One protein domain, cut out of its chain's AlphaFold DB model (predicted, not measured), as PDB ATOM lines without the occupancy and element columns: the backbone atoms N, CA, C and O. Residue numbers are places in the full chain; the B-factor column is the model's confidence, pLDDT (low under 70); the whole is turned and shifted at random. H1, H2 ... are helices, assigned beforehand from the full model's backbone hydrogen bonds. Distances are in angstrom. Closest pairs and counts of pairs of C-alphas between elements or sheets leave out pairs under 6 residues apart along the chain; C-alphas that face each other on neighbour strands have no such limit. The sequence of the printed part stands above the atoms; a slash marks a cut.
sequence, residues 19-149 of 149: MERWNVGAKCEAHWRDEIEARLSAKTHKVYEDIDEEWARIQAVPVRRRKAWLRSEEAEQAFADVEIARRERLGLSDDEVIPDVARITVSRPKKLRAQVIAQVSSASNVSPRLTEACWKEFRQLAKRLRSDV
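What this domain is: This is residues 19 to 149 of the 149 residues of an uncharacterized protein of Mesorhizobium sp. B2-4-17 (UniProt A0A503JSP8). One long helix, H1, makes the long axis; H4 and H5 pack across its first end, and beyond its last end short H2 leads into H3, which folds back near H1. Residues 143 to 149 stick out. The printed part has 131 residues, five named helices, H1 to H5, and no named strand: all helix, extended, radius of gyration of the C-alphas 23.6 A, spans 68 by 31 by 30 A.

How they stand to each other: H1, residues 19 to 59, is close to but not clearly touching H3, residues 73 to 90, with closest C-alphas Glu 54 and Val 82, 7.7 A. H2, residues 66 to 69, touches no helix. With residues 24 to 32 alone, H1 touches H4, residues 112 to 124, at a steep tilt of 49 degrees; the closest C-alphas, Cys 28 and Val 116, are 6.0 A apart. With residues 21 to 29 alone, H1 touches H5, residues 128 to 147, about perpendicular at 75 degrees; the closest C-alphas, Gly 25 and Trp 135, are 3.8 A apart. Every O i to N i+4 pair is within hydrogen-bond range in H3, H4 and H5, and 34 of 37 in H1; H2 is too short.

Where its parts are: H1 spans 56.2 A from C-alpha 19 at (186.644, 144.633, 154.304), with a kink of 33 degrees near residue 53. H3 spans 25.6 A; H5 spans 29.0 A, ending at C-alpha 147 (194.044, 128.571, 166.422).

The domain as a whole: The printed part has no cut. The link from H3 to H4 is long, 21 residues. Residues 50, 100 to 103 and 148 to 149 have pLDDT under 70.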
ATOM      1  N   MET A  19     185.683 145.085 155.314       91.50
ATOM      2  CA  MET A  19     186.644 144.633 154.304       91.50
ATOM      3  C   MET A  19     187.769 145.644 154.079       91.50
ATOM      4  O   MET A  19     188.932 145.259 153.977       91.50
ATOM      5  N   GLU A  20     187.457 146.942 154.062       93.25
ATOM      6  CA  GLU A  20     188.477 147.988 153.930       93.25
ATOM      7  C   GLU A  20     189.417 148.023 155.136       93.25
ATOM      8  O   GLU A  20     190.627 148.155 154.963       93.25
ATOM      9  N   ARG A  21     188.896 147.838 156.357       93.12
ATOM     10  CA  ARG A  21     189.738 147.747 157.562       93.12
ATOM     11  C   ARG A  21     190.684 146.558 157.496       93.12
ATOM     12  O   ARG A  21     191.864 146.697 157.813       93.12
ATOM     13  N   TRP A  22     190.191 145.401 157.063       93.50
ATOM     14  CA  TRP A  22     191.034 144.222 156.889       93.50
ATOM     15  C   TRP A  22     192.087 144.431 155.811       93.50
ATOM     16  O   TRP A  22     193.238 144.075 156.036       93.50
ATOM     17  N   ASN A  23     191.737 145.074 154.698       95.50
ATOM     18  CA  ASN A  23     192.691 145.401 153.642       95.50
ATOM     19  C   ASN A  23     193.800 146.341 154.149       95.50
ATOM     20  O   ASN A  23     194.983 146.078 153.945       95.50
ATOM     21  N   VAL A  24     193.442 147.403 154.881       95.50
ATOM     22  CA  VAL A  24     194.422 148.307 155.512       95.50
ATOM     23  C   VAL A  24     195.320 147.544 156.491       95.50
ATOM     24  O   VAL A  24     196.542 147.691 156.455       95.50
ATOM     25  N   GLY A  25     194.741 146.688 157.336       95.31
ATOM     26  CA  GLY A  25     195.503 145.878 158.285       95.31
ATOM     27  C   GLY A  25     196.434 144.860 157.616       95.31
ATOM     28  O   GLY A  25     197.564 144.684 158.071       95.31
ATOM     29  N   ALA A  26     195.994 144.241 156.517       95.25
ATOM     30  CA  ALA A  26     196.793 143.324 155.710       95.25
ATOM     31  C   ALA A  26     197.982 144.040 155.058       95.25
ATOM     32  O   ALA A  26     199.102 143.538 155.132       95.25
ATOM     33  N   LYS A  27     197.773 145.246 154.509       96.38
ATOM     34  CA  LYS A  27     198.855 146.087 153.971       96.38
ATOM     35  C   LYS A  27     199.903 146.408 155.034       96.38
ATOM     36  O   LYS A  27     201.091 146.251 154.775       96.38
ATOM     37  N   CYS A  28     199.490 146.798 156.244       95.94
ATOM     38  CA  CYS A  28     200.440 147.017 157.341       95.94
ATOM     39  C   CYS A  28     201.252 145.759 157.666       95.94
ATOM     40  O   CYS A  28     202.448 145.843 157.933       95.94
ATOM     41  N   GLU A  29     200.612 144.591 157.669       95.81
ATOM     42  CA  GLU A  29     201.296 143.334 157.951       95.81
ATOM     43  C   GLU A  29     202.286 142.949 156.844       95.81
ATOM     44  O   GLU A  29     203.385 142.515 157.177       95.81
ATOM     45  N   ALA A  30     201.932 143.149 155.570       94.88
ATOM     46  CA  ALA A  30     202.817 142.918 154.429       94.88
ATOM     47  C   ALA A  30     204.069 143.802 154.514       94.88
ATOM     48  O   ALA A  30     205.165 143.279 154.667       94.88
ATOM     49  N   HIS A  31     203.897 145.125 154.615       93.81
ATOM     50  CA  HIS A  31     205.020 146.058 154.767       93.81
ATOM     51  C   HIS A  31     205.921 145.723 155.961       93.81
ATOM     52  O   HIS A  31     207.140 145.857 155.896       93.81
ATOM     53  N   TRP A  32     205.335 145.294 157.082       93.56
ATOM     54  CA  TRP A  32     206.117 144.893 158.247       93.56
ATOM     55  C   TRP A  32     206.936 143.620 158.002       93.56
ATOM     56  O   TRP A  32     208.047 143.521 158.525       93.56
ATOM     57  N   ARG A  33     206.398 142.653 157.248       91.56
ATOM     58  CA  ARG A  33     207.104 141.416 156.892       91.56
ATOM     59  C   ARG A  33     208.209 141.678 155.889       91.56
ATOM     60  O   ARG A  33     209.333 141.296 156.189       91.56
ATOM     61  N   ASP A  34     207.912 142.383 154.804       92.25
ATOM     62  CA  ASP A  34     208.874 142.700 153.744       92.25
ATOM     63  C   ASP A  34     210.106 143.390 154.328       92.25
ATOM     64  O   ASP A  34     211.247 143.043 154.047       92.25
ATOM     65  N   GLU A  35     209.881 144.331 155.239       90.44
ATOM     66  CA  GLU A  35     210.960 145.060 155.876       90.44
ATOM     67  C   GLU A  35     211.787 144.173 156.841       90.44
ATOM     68  O   GLU A  35     213.001 144.348 156.993       90.44
ATOM     69  N   ILE A  36     211.157 143.226 157.540       89.31
ATOM     70  CA  ILE A  36     211.892 142.264 158.375       89.31
ATOM     71  C   ILE A  36     212.687 141.297 157.509       89.31
ATOM     72  O   ILE A  36     213.838 141.013 157.834       89.31
ATOM     73  N   GLU A  37     212.091 140.820 156.424       89.69
ATOM     74  CA  GLU A  37     212.722 139.926 155.466       89.69
ATOM     75  C   GLU A  37     213.915 140.598 154.789       89.69
ATOM     76  O   GLU A  37     214.995 140.020 154.775       89.69
ATOM     77  N   ALA A  38     213.783 141.853 154.358       88.94
ATOM     78  CA  ALA A  38     214.888 142.631 153.806       88.94
ATOM     79  C   ALA A  38     216.046 142.771 154.807       88.94
ATOM     80  O   ALA A  38     217.210 142.603 154.448       88.94
ATOM     81  N   ARG A  39     215.751 143.020 156.092       87.12
ATOM     82  CA  ARG A  39     216.788 143.094 157.134       87.12
ATOM     83  C   ARG A  39     217.431 141.746 157.435       87.12
ATOM     84  O   ARG A  39     218.636 141.697 157.676       87.12
ATOM     85  N   LEU A  40     216.641 140.675 157.460       86.19
ATOM     86  CA  LEU A  40     217.149 139.316 157.620       86.19
ATOM     87  C   LEU A  40     218.063 138.977 156.441       86.19
ATOM     88  O   LEU A  40     219.201 138.600 156.666       86.19
ATOM     89  N   SER A  41     217.595 139.192 155.212       86.69
ATOM     90  CA  SER A  41     218.330 138.955 153.972       86.69
ATOM     91  C   SER A  41     219.644 139.733 153.934       86.69
ATOM     92  O   SER A  41     220.689 139.127 153.727       86.69
ATOM     93  N   ALA A  42     219.634 141.031 154.256       85.56
ATOM     94  CA  ALA A  42     220.851 141.841 154.313       85.56
ATOM     95  C   ALA A  42     221.853 141.326 155.361       85.56
ATOM     96  O   ALA A  42     223.053 141.263 155.101       85.56
ATOM     97  N   LYS A  43     221.373 140.923 156.547       82.12
ATOM     98  CA  LYS A  43     222.241 140.346 157.583       82.12
ATOM     99  C   LYS A  43     222.802 138.991 157.151       82.12
ATOM    100  O   LYS A  43     223.974 138.724 157.379       82.12
ATOM    101  N   THR A  44     221.975 138.156 156.534       81.50
ATOM    102  CA  THR A  44     222.373 136.857 155.997       81.50
ATOM    103  C   THR A  44     223.408 137.007 154.889       81.50
ATOM    104  O   THR A  44     224.411 136.308 154.915       81.50
ATOM    105  N   HIS A  45     223.214 137.952 153.970       81.81
ATOM    106  CA  HIS A  45     224.158 138.224 152.892       81.81
ATOM    107  C   HIS A  45     225.531 138.619 153.434       81.81
ATOM    108  O   HIS A  45     226.513 137.977 153.082       81.81
ATOM    109  N   LYS A  46     225.582 139.554 154.392       77.56
ATOM    110  CA  LYS A  46     226.834 139.938 155.057       77.56
ATOM    111  C   LYS A  46     227.543 138.743 155.708       77.56
ATOM    112  O   LYS A  46     228.749 138.593 155.588       77.56
ATOM    113  N   VAL A  47     226.791 137.871 156.386       73.25
ATOM    114  CA  VAL A  47     227.366 136.662 157.002       73.25
ATOM    115  C   VAL A  47     227.980 135.731 155.953       73.25
ATOM    116  O   VAL A  47     229.000 135.115 156.252       73.25
ATOM    117  N   TYR A  48     227.373 135.615 154.767       73.69
ATOM    118  CA  TYR A  48     227.889 134.790 153.674       73.69
ATOM    119  C   TYR A  48     229.096 135.411 152.964       73.69
ATOM    120  O   TYR A  48     230.036 134.676 152.682       73.69
ATOM    121  N   GLU A  49     229.120 136.729 152.742       73.75
ATOM    122  CA  GLU A  49     230.302 137.421 152.196       73.75
ATOM    123  C   GLU A  49     231.544 137.135 153.051       73.75
ATOM    124  O   GLU A  49     232.579 136.726 152.535       73.75
ATOM    125  N   ASP A  50     231.405 137.215 154.378       67.44
ATOM    126  CA  ASP A  50     232.502 136.921 155.297       67.44
ATOM    127  C   ASP A  50     232.864 135.408 155.368       67.44
ATOM    128  O   ASP A  50     233.768 135.028 156.112       67.44
ATOM    129  N   ILE A  51     232.115 134.505 154.717       72.50
ATOM    130  CA  ILE A  51     232.421 133.058 154.627       72.50
ATOM    131  C   ILE A  51     233.153 132.736 153.322       72.50
ATOM    132  O   ILE A  51     233.975 131.818 153.306       72.50
ATOM    133  N   ASP A  52     232.882 133.470 152.243       74.50
ATOM    134  CA  ASP A  52     233.414 133.164 150.913       74.50
ATOM    135  C   ASP A  52     234.948 133.231 150.859       74.50
ATOM    136  O   ASP A  52     235.571 132.398 150.199       74.50
ATOM    137  N   GLU A  53     235.575 134.149 151.601       71.12
ATOM    138  CA  GLU A  53     237.040 134.251 151.682       71.12
ATOM    139  C   GLU A  53     237.679 133.027 152.356       71.12
ATOM    140  O   GLU A  53     238.632 132.439 151.833       71.12
ATOM    141  N   GLU A  54     237.124 132.591 153.489       71.25
ATOM    142  CA  GLU A  54     237.604 131.407 154.211       71.25
ATOM    143  C   GLU A  54     237.315 130.122 153.423       71.25
ATOM    144  O   GLU A  54     238.155 129.221 153.320       71.25
ATOM    145  N   TRP A  55     236.156 130.058 152.766       76.69
ATOM    146  CA  TRP A  55     235.799 128.950 151.889       76.69
ATOM    147  C   TRP A  55     236.734 128.843 150.679       76.69
ATOM    148  O   TRP A  55     237.183 127.743 150.342       76.69
ATOM    149  N   ALA A  56     237.082 129.969 150.048       80.94
ATOM    150  CA  ALA A  56     238.028 130.008 148.939       80.94
ATOM    151  C   ALA A  56     239.424 129.519 149.360       80.94
ATOM    152  O   ALA A  56     240.039 128.731 148.634       80.94
ATOM    153  N   ARG A  57     239.896 129.910 150.554       74.31
ATOM    154  CA  ARG A  57     241.183 129.461 151.113       74.31
ATOM    155  C   ARG A  57     241.227 127.943 151.290       74.31
ATOM    156  O   ARG A  57     242.183 127.298 150.867       74.31
ATOM    157  N   ILE A  58     240.159 127.352 151.828       73.62
ATOM    158  CA  ILE A  58     240.049 125.896 152.007       73.62
ATOM    159  C   ILE A  58     239.951 125.173 150.652       73.62
ATOM    160  O   ILE A  58     240.560 124.117 150.452       73.62
ATOM    161  N   GLN A  59     239.204 125.726 149.692       80.25
ATOM    162  CA  GLN A  59     239.051 125.127 148.360       80.25
ATOM    163  C   GLN A  59     240.330 125.177 147.517       80.25
ATOM    164  O   GLN A  59     240.506 124.320 146.648       80.25
ATOM    165  N   ALA A  60     241.248 126.105 147.800       82.19
ATOM    166  CA  ALA A  60     242.547 126.178 147.136       82.19
ATOM    167  C   ALA A  60     243.424 124.931 147.382       82.19
ATOM    168  O   ALA A  60     244.315 124.645 146.581       82.19
ATOM    169  N   VAL A  61     243.160 124.142 148.437       75.38
ATOM    170  CA  VAL A  61     243.894 122.901 148.729       75.38
ATOM    171  C   VAL A  61     243.494 121.790 147.740       75.38
ATOM    172  O   VAL A  61     242.356 121.289 147.787       75.38
ATOM    173  N   PRO A  62     244.419 121.309 146.879       79.00
ATOM    174  CA  PRO A  62     244.104 120.288 145.885       79.00
ATOM    175  C   PRO A  62     243.596 118.996 146.531       79.00
ATOM    176  O   PRO A  62     244.192 118.489 147.482       79.00
ATOM    177  N   VAL A  63     242.547 118.394 145.958       74.38
ATOM    178  CA  VAL A  63     241.861 117.206 146.514       74.38
ATOM    179  C   VAL A  63     242.826 116.061 146.849       74.38
ATOM    180  O   VAL A  63     242.703 115.435 147.899       74.38
ATOM    181  N   ARG A  64     243.842 115.824 146.007       78.56
ATOM    182  CA  ARG A  64     244.855 114.772 146.221       78.56
ATOM    183  C   ARG A  64     245.731 115.007 147.457       78.56
ATOM    184  O   ARG A  64     246.249 114.048 148.016       78.56
ATOM    185  N   ARG A  65     245.900 116.263 147.880       79.50
ATOM    186  CA  ARG A  65     246.745 116.663 149.016       79.50
ATOM    187  C   ARG A  65     245.962 116.836 150.314       79.50
ATOM    188  O   ARG A  65     246.578 116.790 151.370       79.50
ATOM    189  N   ARG A  66     244.627 116.939 150.265       81.00
ATOM    190  CA  ARG A  66     243.776 117.169 151.450       81.00
ATOM    191  C   ARG A  66     244.028 116.179 152.584       81.00
ATOM    192  O   ARG A  66     244.095 116.589 153.729       81.00
ATOM    193  N   LYS A  67     244.221 114.888 152.287       84.31
ATOM    194  CA  LYS A  67     244.469 113.867 153.325       84.31
ATOM    195  C   LYS A  67     245.786 114.075 154.080       84.31
ATOM    196  O   LYS A  67     245.848 113.768 155.263       84.31
ATOM    197  N   ALA A  68     246.823 114.538 153.384       85.12
ATOM    198  CA  ALA A  68     248.115 114.849 153.987       85.12
ATOM    199  C   ALA A  68     248.068 116.206 154.701       85.12
ATOM    200  O   ALA A  68     248.534 116.316 155.825       85.12
ATOM    201  N   TRP A  69     247.424 117.196 154.080       84.88
ATOM    202  CA  TRP A  69     247.211 118.524 154.651       84.88
ATOM    203  C   TRP A  69     246.415 118.470 155.963       84.88
ATOM    204  O   TRP A  69     246.862 119.030 156.949       84.88
ATOM    205  N   LEU A  70     245.331 117.689 156.044       85.25
ATOM    206  CA  LEU A  70     244.546 117.491 157.278       85.25
ATOM    207  C   LEU A  70     245.348 116.919 158.463       85.25
ATOM    208  O   LEU A  70     244.841 116.908 159.577       85.25
ATOM    209  N   ARG A  71     246.550 116.381 158.225       88.12
ATOM    210  CA  ARG A  71     247.458 115.864 159.263       88.12
ATOM    211  C   ARG A  71     248.660 116.782 159.506       88.12
ATOM    212  O   ARG A  71     249.608 116.365 160.159       88.12
ATOM    213  N   SER A  72     248.671 117.957 158.887       88.06
ATOM    214  CA  SER A  72     249.748 118.935 159.006       88.06
ATOM    215  C   SER A  72     249.375 120.020 160.009       88.06
ATOM    216  O   SER A  72     248.195 120.340 160.155       88.06
ATOM    217  N   GLU A  73     250.388 120.631 160.623       88.62
ATOM    218  CA  GLU A  73     250.220 121.809 161.488       88.62
ATOM    219  C   GLU A  73     249.512 122.962 160.756       88.62
ATOM    220  O   GLU A  73     248.764 123.720 161.360       88.62
ATOM    221  N   GLU A  74     249.675 123.064 159.431       84.75
ATOM    222  CA  GLU A  74     249.004 124.079 158.613       84.75
ATOM    223  C   GLU A  74     247.474 123.941 158.651       84.75
ATOM    224  O   GLU A  74     246.760 124.942 158.682       84.75
ATOM    225  N   ALA A  75     246.949 122.710 158.684       84.38
ATOM    226  CA  ALA A  75     245.513 122.499 158.832       84.38
ATOM    227  C   ALA A  75     245.036 122.790 160.257       84.38
ATOM    228  O   ALA A  75     243.957 123.352 160.420       84.38
ATOM    229  N   GLU A  76     245.824 122.436 161.277       86.00
ATOM    230  CA  GLU A  76     245.505 122.766 162.672       86.00
ATOM    231  C   GLU A  76     245.414 124.283 162.867       86.00
ATOM    232  O   GLU A  76     244.423 124.769 163.411       86.00
ATOM    233  N   GLN A  77     246.379 125.029 162.327       85.75
ATOM    234  CA  GLN A  77     246.370 126.489 162.346       85.75
ATOM    235  C   GLN A  77     245.159 127.054 161.596       85.75
ATOM    236  O   GLN A  77     244.447 127.896 162.129       85.75
ATOM    237  N   ALA A  78     244.861 126.545 160.394       82.88
ATOM    238  CA  ALA A  78     243.711 127.006 159.619       82.88
ATOM    239  C   ALA A  78     242.376 126.771 160.350       82.88
ATOM    240  O   ALA A  78     241.497 127.629 160.321       82.88
ATOM    241  N   PHE A  79     242.204 125.626 161.020       84.31
ATOM    242  CA  PHE A  79     240.999 125.372 161.812       84.31
ATOM    243  C   PHE A  79     240.936 126.240 163.072       84.31
ATOM    244  O   PHE A  79     239.850 126.717 163.403       84.31
ATOM    245  N   ALA A  80     242.070 126.493 163.732       85.81
ATOM    246  CA  ALA A  80     242.141 127.409 164.867       85.81
ATOM    247  C   ALA A  80     241.760 128.842 164.462       85.81
ATOM    248  O   ALA A  80     240.941 129.468 165.133       85.81
ATOM    249  N   ASP A  81     242.265 129.328 163.326       83.62
ATOM    250  CA  ASP A  81     241.934 130.651 162.788       83.62
ATOM    251  C   ASP A  81     240.428 130.764 162.478       83.62
ATOM    252  O   ASP A  81     239.782 131.750 162.840       83.62
ATOM    253  N   VAL A  82     239.834 129.725 161.875       80.31
ATOM    254  CA  VAL A  82     238.383 129.654 161.625       80.31
ATOM    255  C   VAL A  82     237.590 129.657 162.936       80.31
ATOM    256  O   VAL A  82     236.538 130.294 163.020       80.31
ATOM    257  N   GLU A  83     238.070 128.960 163.966       83.62
ATOM    258  CA  GLU A  83     237.416 128.913 165.272       83.62
ATOM    259  C   GLU A  83     237.460 130.273 165.986       83.62
ATOM    260  O   GLU A  83     236.429 130.729 166.489       83.62
ATOM    261  N   ILE A  84     238.611 130.955 165.955       84.50
ATOM    262  CA  ILE A  84     238.791 132.319 166.475       84.50
ATOM    263  C   ILE A  84     237.848 133.284 165.753       84.50
ATOM    264  O   ILE A  84     237.030 133.944 166.397       84.50
ATOM    265  N   ALA A  85     237.871 133.301 164.417       80.69
ATOM    266  CA  ALA A  85     237.006 134.169 163.618       80.69
ATOM    267  C   ALA A  85     235.514 133.916 163.899       80.69
ATOM    268  O   ALA A  85     234.692 134.841 163.929       80.69
ATOM    269  N   ARG A  86     235.135 132.655 164.144       79.12
ATOM    270  CA  ARG A  86     233.766 132.277 164.506       79.12
ATOM    271  C   ARG A  86     233.383 132.764 165.905       79.12
ATOM    272  O   ARG A  86     232.264 133.260 166.056       79.12
ATOM    273  N   ARG A  87     234.272 132.662 166.904       82.56
ATOM    274  CA  ARG A  87     234.046 133.215 168.256       82.56
ATOM    275  C   ARG A  87     233.878 134.729 168.209       82.56
ATOM    276  O   ARG A  87     232.870 135.233 168.703       82.56
ATOM    277  N   GLU A  88     234.790 135.434 167.543       82.56
ATOM    278  CA  GLU A  88     234.736 136.893 167.394       82.56
ATOM    279  C   GLU A  88     233.429 137.346 166.734       82.56
ATOM    280  O   GLU A  88     232.750 138.247 167.231       82.56
ATOM    281  N   ARG A  89     233.010 136.673 165.652       75.44
ATOM    282  CA  ARG A  89     231.758 136.994 164.947       75.44
ATOM    283  C   ARG A  89     230.518 136.796 165.819       75.44
ATOM    284  O   ARG A  89     229.523 137.507 165.650       75.44
ATOM    285  N   LEU A  90     230.552 135.815 166.717       76.19
ATOM    286  CA  LEU A  90     229.460 135.529 167.645       76.19
ATOM    287  C   LEU A  90     229.552 136.343 168.946       76.19
ATOM    288  O   LEU A  90     228.575 136.371 169.691       76.19
ATOM    289  N   GLY A  91     230.670 137.037 169.184       81.88
ATOM    290  CA  GLY A  91     230.930 137.774 170.419       81.88
ATOM    291  C   GLY A  91     231.041 136.863 171.641       81.88
ATOM    292  O   GLY A  91     230.605 137.262 172.717       81.88
ATOM    293  N   LEU A  92     231.549 135.643 171.447       82.38
ATOM    294  CA  LEU A  92     231.707 134.643 172.503       82.38
ATOM    295  C   LEU A  92     233.044 134.819 173.228       82.38
ATOM    296  O   LEU A  92     234.039 135.184 172.597       82.38
ATOM    297  N   SER A  93     233.075 134.526 174.527       84.31
ATOM    298  CA  SER A  93     234.332 134.360 175.264       84.31
ATOM    299  C   SER A  93     234.983 133.000 174.976       84.31
ATOM    300  O   SER A  93     234.362 132.098 174.408       84.31
ATOM    301  N   ASP A  94     236.243 132.836 175.386       81.12
ATOM    302  CA  ASP A  94     237.008 131.600 175.161       81.12
ATOM    303  C   ASP A  94     236.357 130.365 175.808       81.12
ATOM    304  O   ASP A  94     236.432 129.263 175.261       81.12
ATOM    305  N   ASP A  95     235.652 130.562 176.926       83.44
ATOM    306  CA  ASP A  95     234.984 129.502 177.690       83.44
ATOM    307  C   ASP A  95     233.590 129.137 177.144       83.44
ATOM    308  O   ASP A  95     232.975 128.157 177.580       83.44
ATOM    309  N   GLU A  96     233.046 129.925 176.210       80.56
ATOM    310  CA  GLU A  96     231.709 129.706 175.667       80.56
ATOM    311  C   GLU A  96     231.712 128.699 174.505       80.56
ATOM    312  O   GLU A  96     232.517 128.752 173.571       80.56
ATOM    313  N   VAL A  97     230.751 127.769 174.543       80.69
ATOM    314  CA  VAL A  97     230.589 126.744 173.503       80.69
ATOM    315  C   VAL A  97     230.087 127.387 172.217       80.69
ATOM    316  O   VAL A  97     229.033 128.027 172.195       80.69
ATOM    317  N   ILE A  98     230.801 127.148 171.118       77.81
ATOM    318  CA  ILE A  98     230.401 127.657 169.812       77.81
ATOM    319  C   ILE A  98     229.233 126.814 169.265       77.81
ATOM    320  O   ILE A  98     229.407 125.622 169.014       77.81
ATOM    321  N   PRO A  99     228.041 127.393 169.035       72.06
ATOM    322  CA  PRO A  99     226.869 126.634 168.604       72.06
ATOM    323  C   PRO A  99     227.002 126.135 167.162       72.06
ATOM    324  O   PRO A  99     227.134 126.949 166.250       72.06
ATOM    325  N   ASP A 100     226.887 124.819 166.938       69.12
ATOM    326  CA  ASP A 100     226.992 124.148 165.623       69.12
ATOM    327  C   ASP A 100     226.156 124.782 164.502       69.12
ATOM    328  O   ASP A 100     226.563 124.778 163.342       69.12
ATOM    329  N   VAL A 101     225.009 125.375 164.839       67.62
ATOM    330  CA  VAL A 101     224.135 126.058 163.880       67.62
ATOM    331  C   VAL A 101     224.187 127.566 164.105       67.62
ATOM    332  O   VAL A 101     223.834 128.066 165.176       67.62
ATOM    333  N   ALA A 102     224.560 128.312 163.063       67.19
ATOM    334  CA  ALA A 102     224.501 129.768 163.082       67.19
ATOM    335  C   ALA A 102     223.042 130.237 163.189       67.19
ATOM    336  O   ALA A 102     222.221 129.999 162.300       67.19
ATOM    337  N   ARG A 103     222.708 130.939 164.277       68.75
ATOM    338  CA  ARG A 103     221.381 131.534 164.458       68.75
ATOM    339  C   ARG A 103     221.416 133.010 164.087       68.75
ATOM    340  O   ARG A 103     221.837 133.857 164.871       68.75
ATOM    341  N   ILE A 104     220.916 133.337 162.899       70.38
ATOM    342  CA  ILE A 104     220.810 134.727 162.450       70.38
ATOM    343  C   ILE A 104     219.566 135.348 163.081       70.38
ATOM    344  O   ILE A 104     218.432 135.096 162.676       70.38
ATOM    345  N   THR A 105     219.775 136.164 164.108       70.38
ATOM    346  CA  THR A 105     218.712 136.958 164.731       70.38
ATOM    347  C   THR A 105     218.818 138.408 164.281       70.38
ATOM    348  O   THR A 105     219.907 138.975 164.199       70.38
ATOM    349  N   VAL A 106     217.685 139.039 163.983       74.31
ATOM    350  CA  VAL A 106     217.624 140.478 163.699       74.31
ATOM    351  C   VAL A 106     216.877 141.156 164.828       74.31
ATOM    352  O   VAL A 106     215.742 140.794 165.145       74.31
ATOM    353  N   SER A 107     217.520 142.142 165.448       76.44
ATOM    354  CA  SER A 107     216.879 142.953 166.476       76.44
ATOM    355  C   SER A 107     215.652 143.640 165.897       76.44
ATOM    356  O   SER A 107     215.681 144.180 164.788       76.44
ATOM    357  N   ARG A 108     214.562 143.652 166.669       75.25
ATOM    358  CA  ARG A 108     213.337 144.322 166.244       75.25
ATOM    359  C   ARG A 108     213.631 145.818 166.057       75.25
ATOM    360  O   ARG A 108     214.031 146.472 167.023       75.25
ATOM    361  N   PRO A 109     213.423 146.388 164.861       79.12
ATOM    362  CA  PRO A 109     213.835 147.756 164.601       79.12
ATOM    363  C   PRO A 109     213.013 148.738 165.432       79.12
ATOM    364  O   PRO A 109     211.778 148.655 165.505       79.12
ATOM    365  N   LYS A 110     213.706 149.696 166.049       79.69
ATOM    366  CA  LYS A 110     213.067 150.786 166.786       79.69
ATOM    367  C   LYS A 110     212.229 151.602 165.795       79.69
ATOM    368  O   LYS A 110     212.696 151.930 164.714       79.69
ATOM    369  N   LYS A 111     210.987 151.927 166.165       89.69
ATOM    370  CA  LYS A 111     210.040 152.738 165.370       89.69
ATOM    371  C   LYS A 111     209.502 152.116 164.068       89.69
ATOM    372  O   LYS A 111     208.645 152.751 163.461       89.69
ATOM    373  N   LEU A 112     209.858 150.877 163.697       90.00
ATOM    374  CA  LEU A 112     209.323 150.233 162.480       90.00
ATOM    375  C   LEU A 112     207.790 150.269 162.429       90.00
ATOM    376  O   LEU A 112     207.184 150.612 161.421       90.00
ATOM    377  N   ARG A 113     207.143 149.969 163.557       91.38
ATOM    378  CA  ARG A 113     205.680 150.021 163.660       91.38
ATOM    379  C   ARG A 113     205.122 151.402 163.294       91.38
ATOM    380  O   ARG A 113     204.120 151.471 162.595       91.38
ATOM    381  N   ALA A 114     205.750 152.474 163.773       94.00
ATOM    382  CA  ALA A 114     205.311 153.837 163.493       94.00
ATOM    383  C   ALA A 114     205.527 154.207 162.018       94.00
ATOM    384  O   ALA A 114     204.658 154.835 161.424       94.00
ATOM    385  N   GLN A 115     206.635 153.760 161.418       94.50
ATOM    386  CA  GLN A 115     206.929 153.963 159.996       94.50
ATOM    387  C   GLN A 115     205.906 153.259 159.098       94.50
ATOM    388  O   GLN A 115     205.317 153.905 158.238       94.50
ATOM    389  N   VAL A 116     205.621 151.979 159.359       95.50
ATOM    390  CA  VAL A 116     204.605 151.209 158.621       95.50
ATOM    391  C   VAL A 116     203.231 151.870 158.731       95.50
ATOM    392  O   VAL A 116     202.529 152.015 157.734       95.50
ATOM    393  N   ILE A 117     202.846 152.316 159.934       95.62
ATOM    394  CA  ILE A 117     201.578 153.029 160.128       95.62
ATOM    395  C   ILE A 117     201.557 154.319 159.307       95.62
ATOM    396  O   ILE A 117     200.561 154.570 158.641       95.62
ATOM    397  N   ALA A 118     202.626 155.118 159.326       95.75
ATOM    398  CA  ALA A 118     202.692 156.371 158.576       95.75
ATOM    399  C   ALA A 118     202.610 156.145 157.056       95.75
ATOM    400  O   ALA A 118     201.841 156.823 156.378       95.75
ATOM    401  N   GLN A 119     203.342 155.157 156.536       95.00
ATOM    402  CA  GLN A 119     203.328 154.798 155.116       95.00
ATOM    403  C   GLN A 119     201.941 154.331 154.663       95.00
ATOM    404  O   GLN A 119     201.392 154.868 153.703       95.00
ATOM    405  N   VAL A 120     201.336 153.379 155.382       95.62
ATOM    406  CA  VAL A 120     200.024 152.831 155.004       95.62
ATOM    407  C   VAL A 120     198.902 153.849 155.211       95.62
ATOM    408  O   VAL A 120     197.974 153.902 154.402       95.62
ATOM    409  N   SER A 121     199.000 154.679 156.253       95.62
ATOM    410  CA  SER A 121     198.086 155.794 156.519       95.62
ATOM    411  C   SER A 121     198.063 156.781 155.355       95.62
ATOM    412  O   SER A 121     196.982 157.105 154.863       95.62
ATOM    413  N   SER A 122     199.243 157.187 154.873       94.31
ATOM    414  CA  SER A 122     199.387 158.057 153.703       94.31
ATOM    415  C   SER A 122     198.829 157.393 152.438       94.31
ATOM    416  O   SER A 122     197.948 157.945 151.785       94.31
ATOM    417  N   ALA A 123     199.243 156.154 152.147       93.38
ATOM    418  CA  ALA A 123     198.842 155.437 150.933       93.38
ATOM    419  C   ALA A 123     197.342 155.099 150.870       93.38
ATOM    420  O   ALA A 123     196.779 154.970 149.787       93.38
ATOM    421  N   SER A 124     196.692 154.927 152.024       90.44
ATOM    422  CA  SER A 124     195.265 154.589 152.103       90.44
ATOM    423  C   SER A 124     194.380 155.805 152.393       90.44
ATOM    424  O   SER A 124     193.168 155.644 152.477       90.44
ATOM    425  N   ASN A 125     194.961 156.998 152.567       92.25
ATOM    426  CA  ASN A 125     194.271 158.221 152.997       92.25
ATOM    427  C   ASN A 125     193.420 158.029 154.274       92.25
ATOM    428  O   ASN A 125     192.294 158.510 154.400       92.25
ATOM    429  N   VAL A 126     193.958 157.273 155.232       92.62
ATOM    430  CA  VAL A 126     193.309 156.934 156.507       92.62
ATOM    431  C   VAL A 126     194.144 157.505 157.640       92.62
ATOM    432  O   VAL A 126     195.365 157.479 157.571       92.62
ATOM    433  N   SER A 127     193.527 157.992 158.721       94.62
ATOM    434  CA  SER A 127     194.297 158.540 159.846       94.62
ATOM    435  C   SER A 127     195.251 157.497 160.463       94.62
ATOM    436  O   SER A 127     194.911 156.307 160.520       94.62
ATOM    437  N   PRO A 128     196.419 157.903 160.999       95.25
ATOM    438  CA  PRO A 128     197.370 156.968 161.611       95.25
ATOM    439  C   PRO A 128     196.748 156.139 162.741       95.25
ATOM    440  O   PRO A 128     196.981 154.937 162.853       95.25
ATOM    441  N   ARG A 129     195.877 156.765 163.544       94.81
ATOM    442  CA  ARG A 129     195.159 156.101 164.640       94.81
ATOM    443  C   ARG A 129     194.204 155.018 164.134       94.81
ATOM    444  O   ARG A 129     194.134 153.946 164.732       94.81
ATOM    445  N   LEU A 130     193.468 155.288 163.054       93.50
ATOM    446  CA  LEU A 130     192.552 154.308 162.465       93.50
ATOM    447  C   LEU A 130     193.325 153.182 161.768       93.50
ATOM    448  O   LEU A 130     192.964 152.019 161.921       93.50
ATOM    449  N   THR A 131     194.432 153.505 161.099       95.81
ATOM    450  CA  THR A 131     195.361 152.527 160.509       95.81
ATOM    451  C   THR A 131     195.903 151.570 161.573       95.81
ATOM    452  O   THR A 131     195.883 150.353 161.396       95.81
ATOM    453  N   GLU A 132     196.314 152.098 162.731       96.62
ATOM    454  CA  GLU A 132     196.768 151.265 163.842       96.62
ATOM    455  C   GLU A 132     195.668 150.320 164.351       96.62
ATOM    456  O   GLU A 132     195.941 149.143 164.617       96.62
ATOM    457  N   ALA A 133     194.439 150.821 164.495       95.50
ATOM    458  CA  ALA A 133     193.299 150.009 164.910       95.50
ATOM    459  C   ALA A 133     193.021 148.879 163.905       95.50
ATOM    460  O   ALA A 133     192.943 147.722 164.313       95.50
ATOM    461  N   CYS A 134     192.994 149.191 162.606       95.75
ATOM    462  CA  CYS A 134     192.818 148.210 161.529       95.75
ATOM    463  C   CYS A 134     193.886 147.108 161.583       95.75
ATOM    464  O   CYS A 134     193.580 145.922 161.470       95.75
ATOM    465  N   TRP A 135     195.147 147.478 161.825       97.12
ATOM    466  CA  TRP A 135     196.229 146.502 161.938       97.12
ATOM    467  C   TRP A 135     196.087 145.597 163.172       97.12
ATOM    468  O   TRP A 135     196.346 144.394 163.093       97.12
ATOM    469  N   LYS A 136     195.645 146.142 164.316       95.81
ATOM    470  CA  LYS A 136     195.350 145.339 165.518       95.81
ATOM    471  C   LYS A 136     194.202 144.359 165.264       95.81
ATOM    472  O   LYS A 136     194.350 143.182 165.588       95.81
ATOM    473  N   GLU A 137     193.107 144.823 164.662       94.56
ATOM    474  CA  GLU A 137     191.950 143.993 164.295       94.56
ATOM    475  C   GLU A 137     192.363 142.852 163.354       94.56
ATOM    476  O   GLU A 137     192.064 141.687 163.619       94.56
ATOM    477  N   PHE A 138     193.140 143.158 162.311       95.56
ATOM    478  CA  PHE A 138     193.647 142.157 161.372       95.56
ATOM    479  C   PHE A 138     194.524 141.099 162.058       95.56
ATOM    480  O   PHE A 138     194.359 139.904 161.822       95.56
ATOM    481  N   ARG A 139     195.427 141.502 162.963       93.81
ATOM    482  CA  ARG A 139     196.262 140.550 163.717       93.81
ATOM    483  C   ARG A 139     195.451 139.656 164.647       93.81
ATOM    484  O   ARG A 139     195.800 138.491 164.814       93.81
ATOM    485  N   GLN A 140     194.390 140.181 165.254       93.62
ATOM    486  CA  GLN A 140     193.484 139.373 166.070       93.62
ATOM    487  C   GLN A 140     192.739 138.347 165.217       93.62
ATOM    488  O   GLN A 140     192.676 137.183 165.606       93.62
ATOM    489  N   LEU A 141     192.237 138.753 164.047       92.44
ATOM    490  CA  LEU A 141     191.608 137.847 163.087       92.44
ATOM    491  C   LEU A 141     192.583 136.747 162.648       92.44
ATOM    492  O   LEU A 141     192.272 135.569 162.777       92.44
ATOM    493  N   ALA A 142     193.788 137.123 162.214       91.12
ATOM    494  CA  ALA A 142     194.819 136.176 161.801       91.12
ATOM    495  C   ALA A 142     195.225 135.212 162.928       91.12
ATOM    496  O   ALA A 142     195.529 134.053 162.660       91.12
ATOM    497  N   LYS A 143     195.227 135.668 164.189       92.62
ATOM    498  CA  LYS A 143     195.491 134.803 165.345       92.62
ATOM    499  C   LYS A 143     194.383 133.766 165.539       92.62
ATOM    500  O   LYS A 143     194.712 132.609 165.757       92.62
ATOM    501  N   ARG A 144     193.111 134.172 165.445       91.69
ATOM    502  CA  ARG A 144     191.954 133.262 165.554       91.69
ATOM    503  C   ARG A 144     191.965 132.209 164.445       91.69
ATOM    504  O   ARG A 144     191.898 131.026 164.722       91.69
ATOM    505  N   LEU A 145     192.200 132.632 163.203       89.62
ATOM    506  CA  LEU A 145     192.279 131.714 162.061       89.62
ATOM    507  C   LEU A 145     193.401 130.669 162.185       89.62
ATOM    508  O   LEU A 145     193.298 129.608 161.589       89.62
ATOM    509  N   ARG A 146     194.474 130.961 162.930       85.44
ATOM    510  CA  ARG A 146     195.566 130.007 163.194       85.44
ATOM    511  C   ARG A 146     195.306 129.075 164.372       85.44
ATOM    512  O   ARG A 146     196.015 128.092 164.486       85.44
ATOM    513  N   SER A 147     194.402 129.430 165.286       77.56
ATOM    514  CA  SER A 147     194.044 128.571 166.422       77.56
ATOM    515  C   SER A 147     192.940 127.574 166.090       77.56
ATOM    516  O   SER A 147     192.759 126.620 166.835       77.56
ATOM    517  N   ASP A 148     192.206 127.815 165.003       61.72
ATOM    518  CA  ASP A 148     191.094 126.976 164.546       61.72
ATOM    519  C   ASP A 148     191.543 125.899 163.527       61.72
ATOM    520  O   ASP A 148     190.702 125.214 162.945       61.72
ATOM    521  N   VAL A 149     192.858 125.764 163.311       52.66
ATOM    522  CA  VAL A 149     193.536 124.742 162.486       52.66
ATOM    523  C   VAL A 149     194.455 123.933 163.388       52.66
ATOM    524  O   VAL A 149     194.452 122.692 163.253       52.66
TER     525      VAL A 149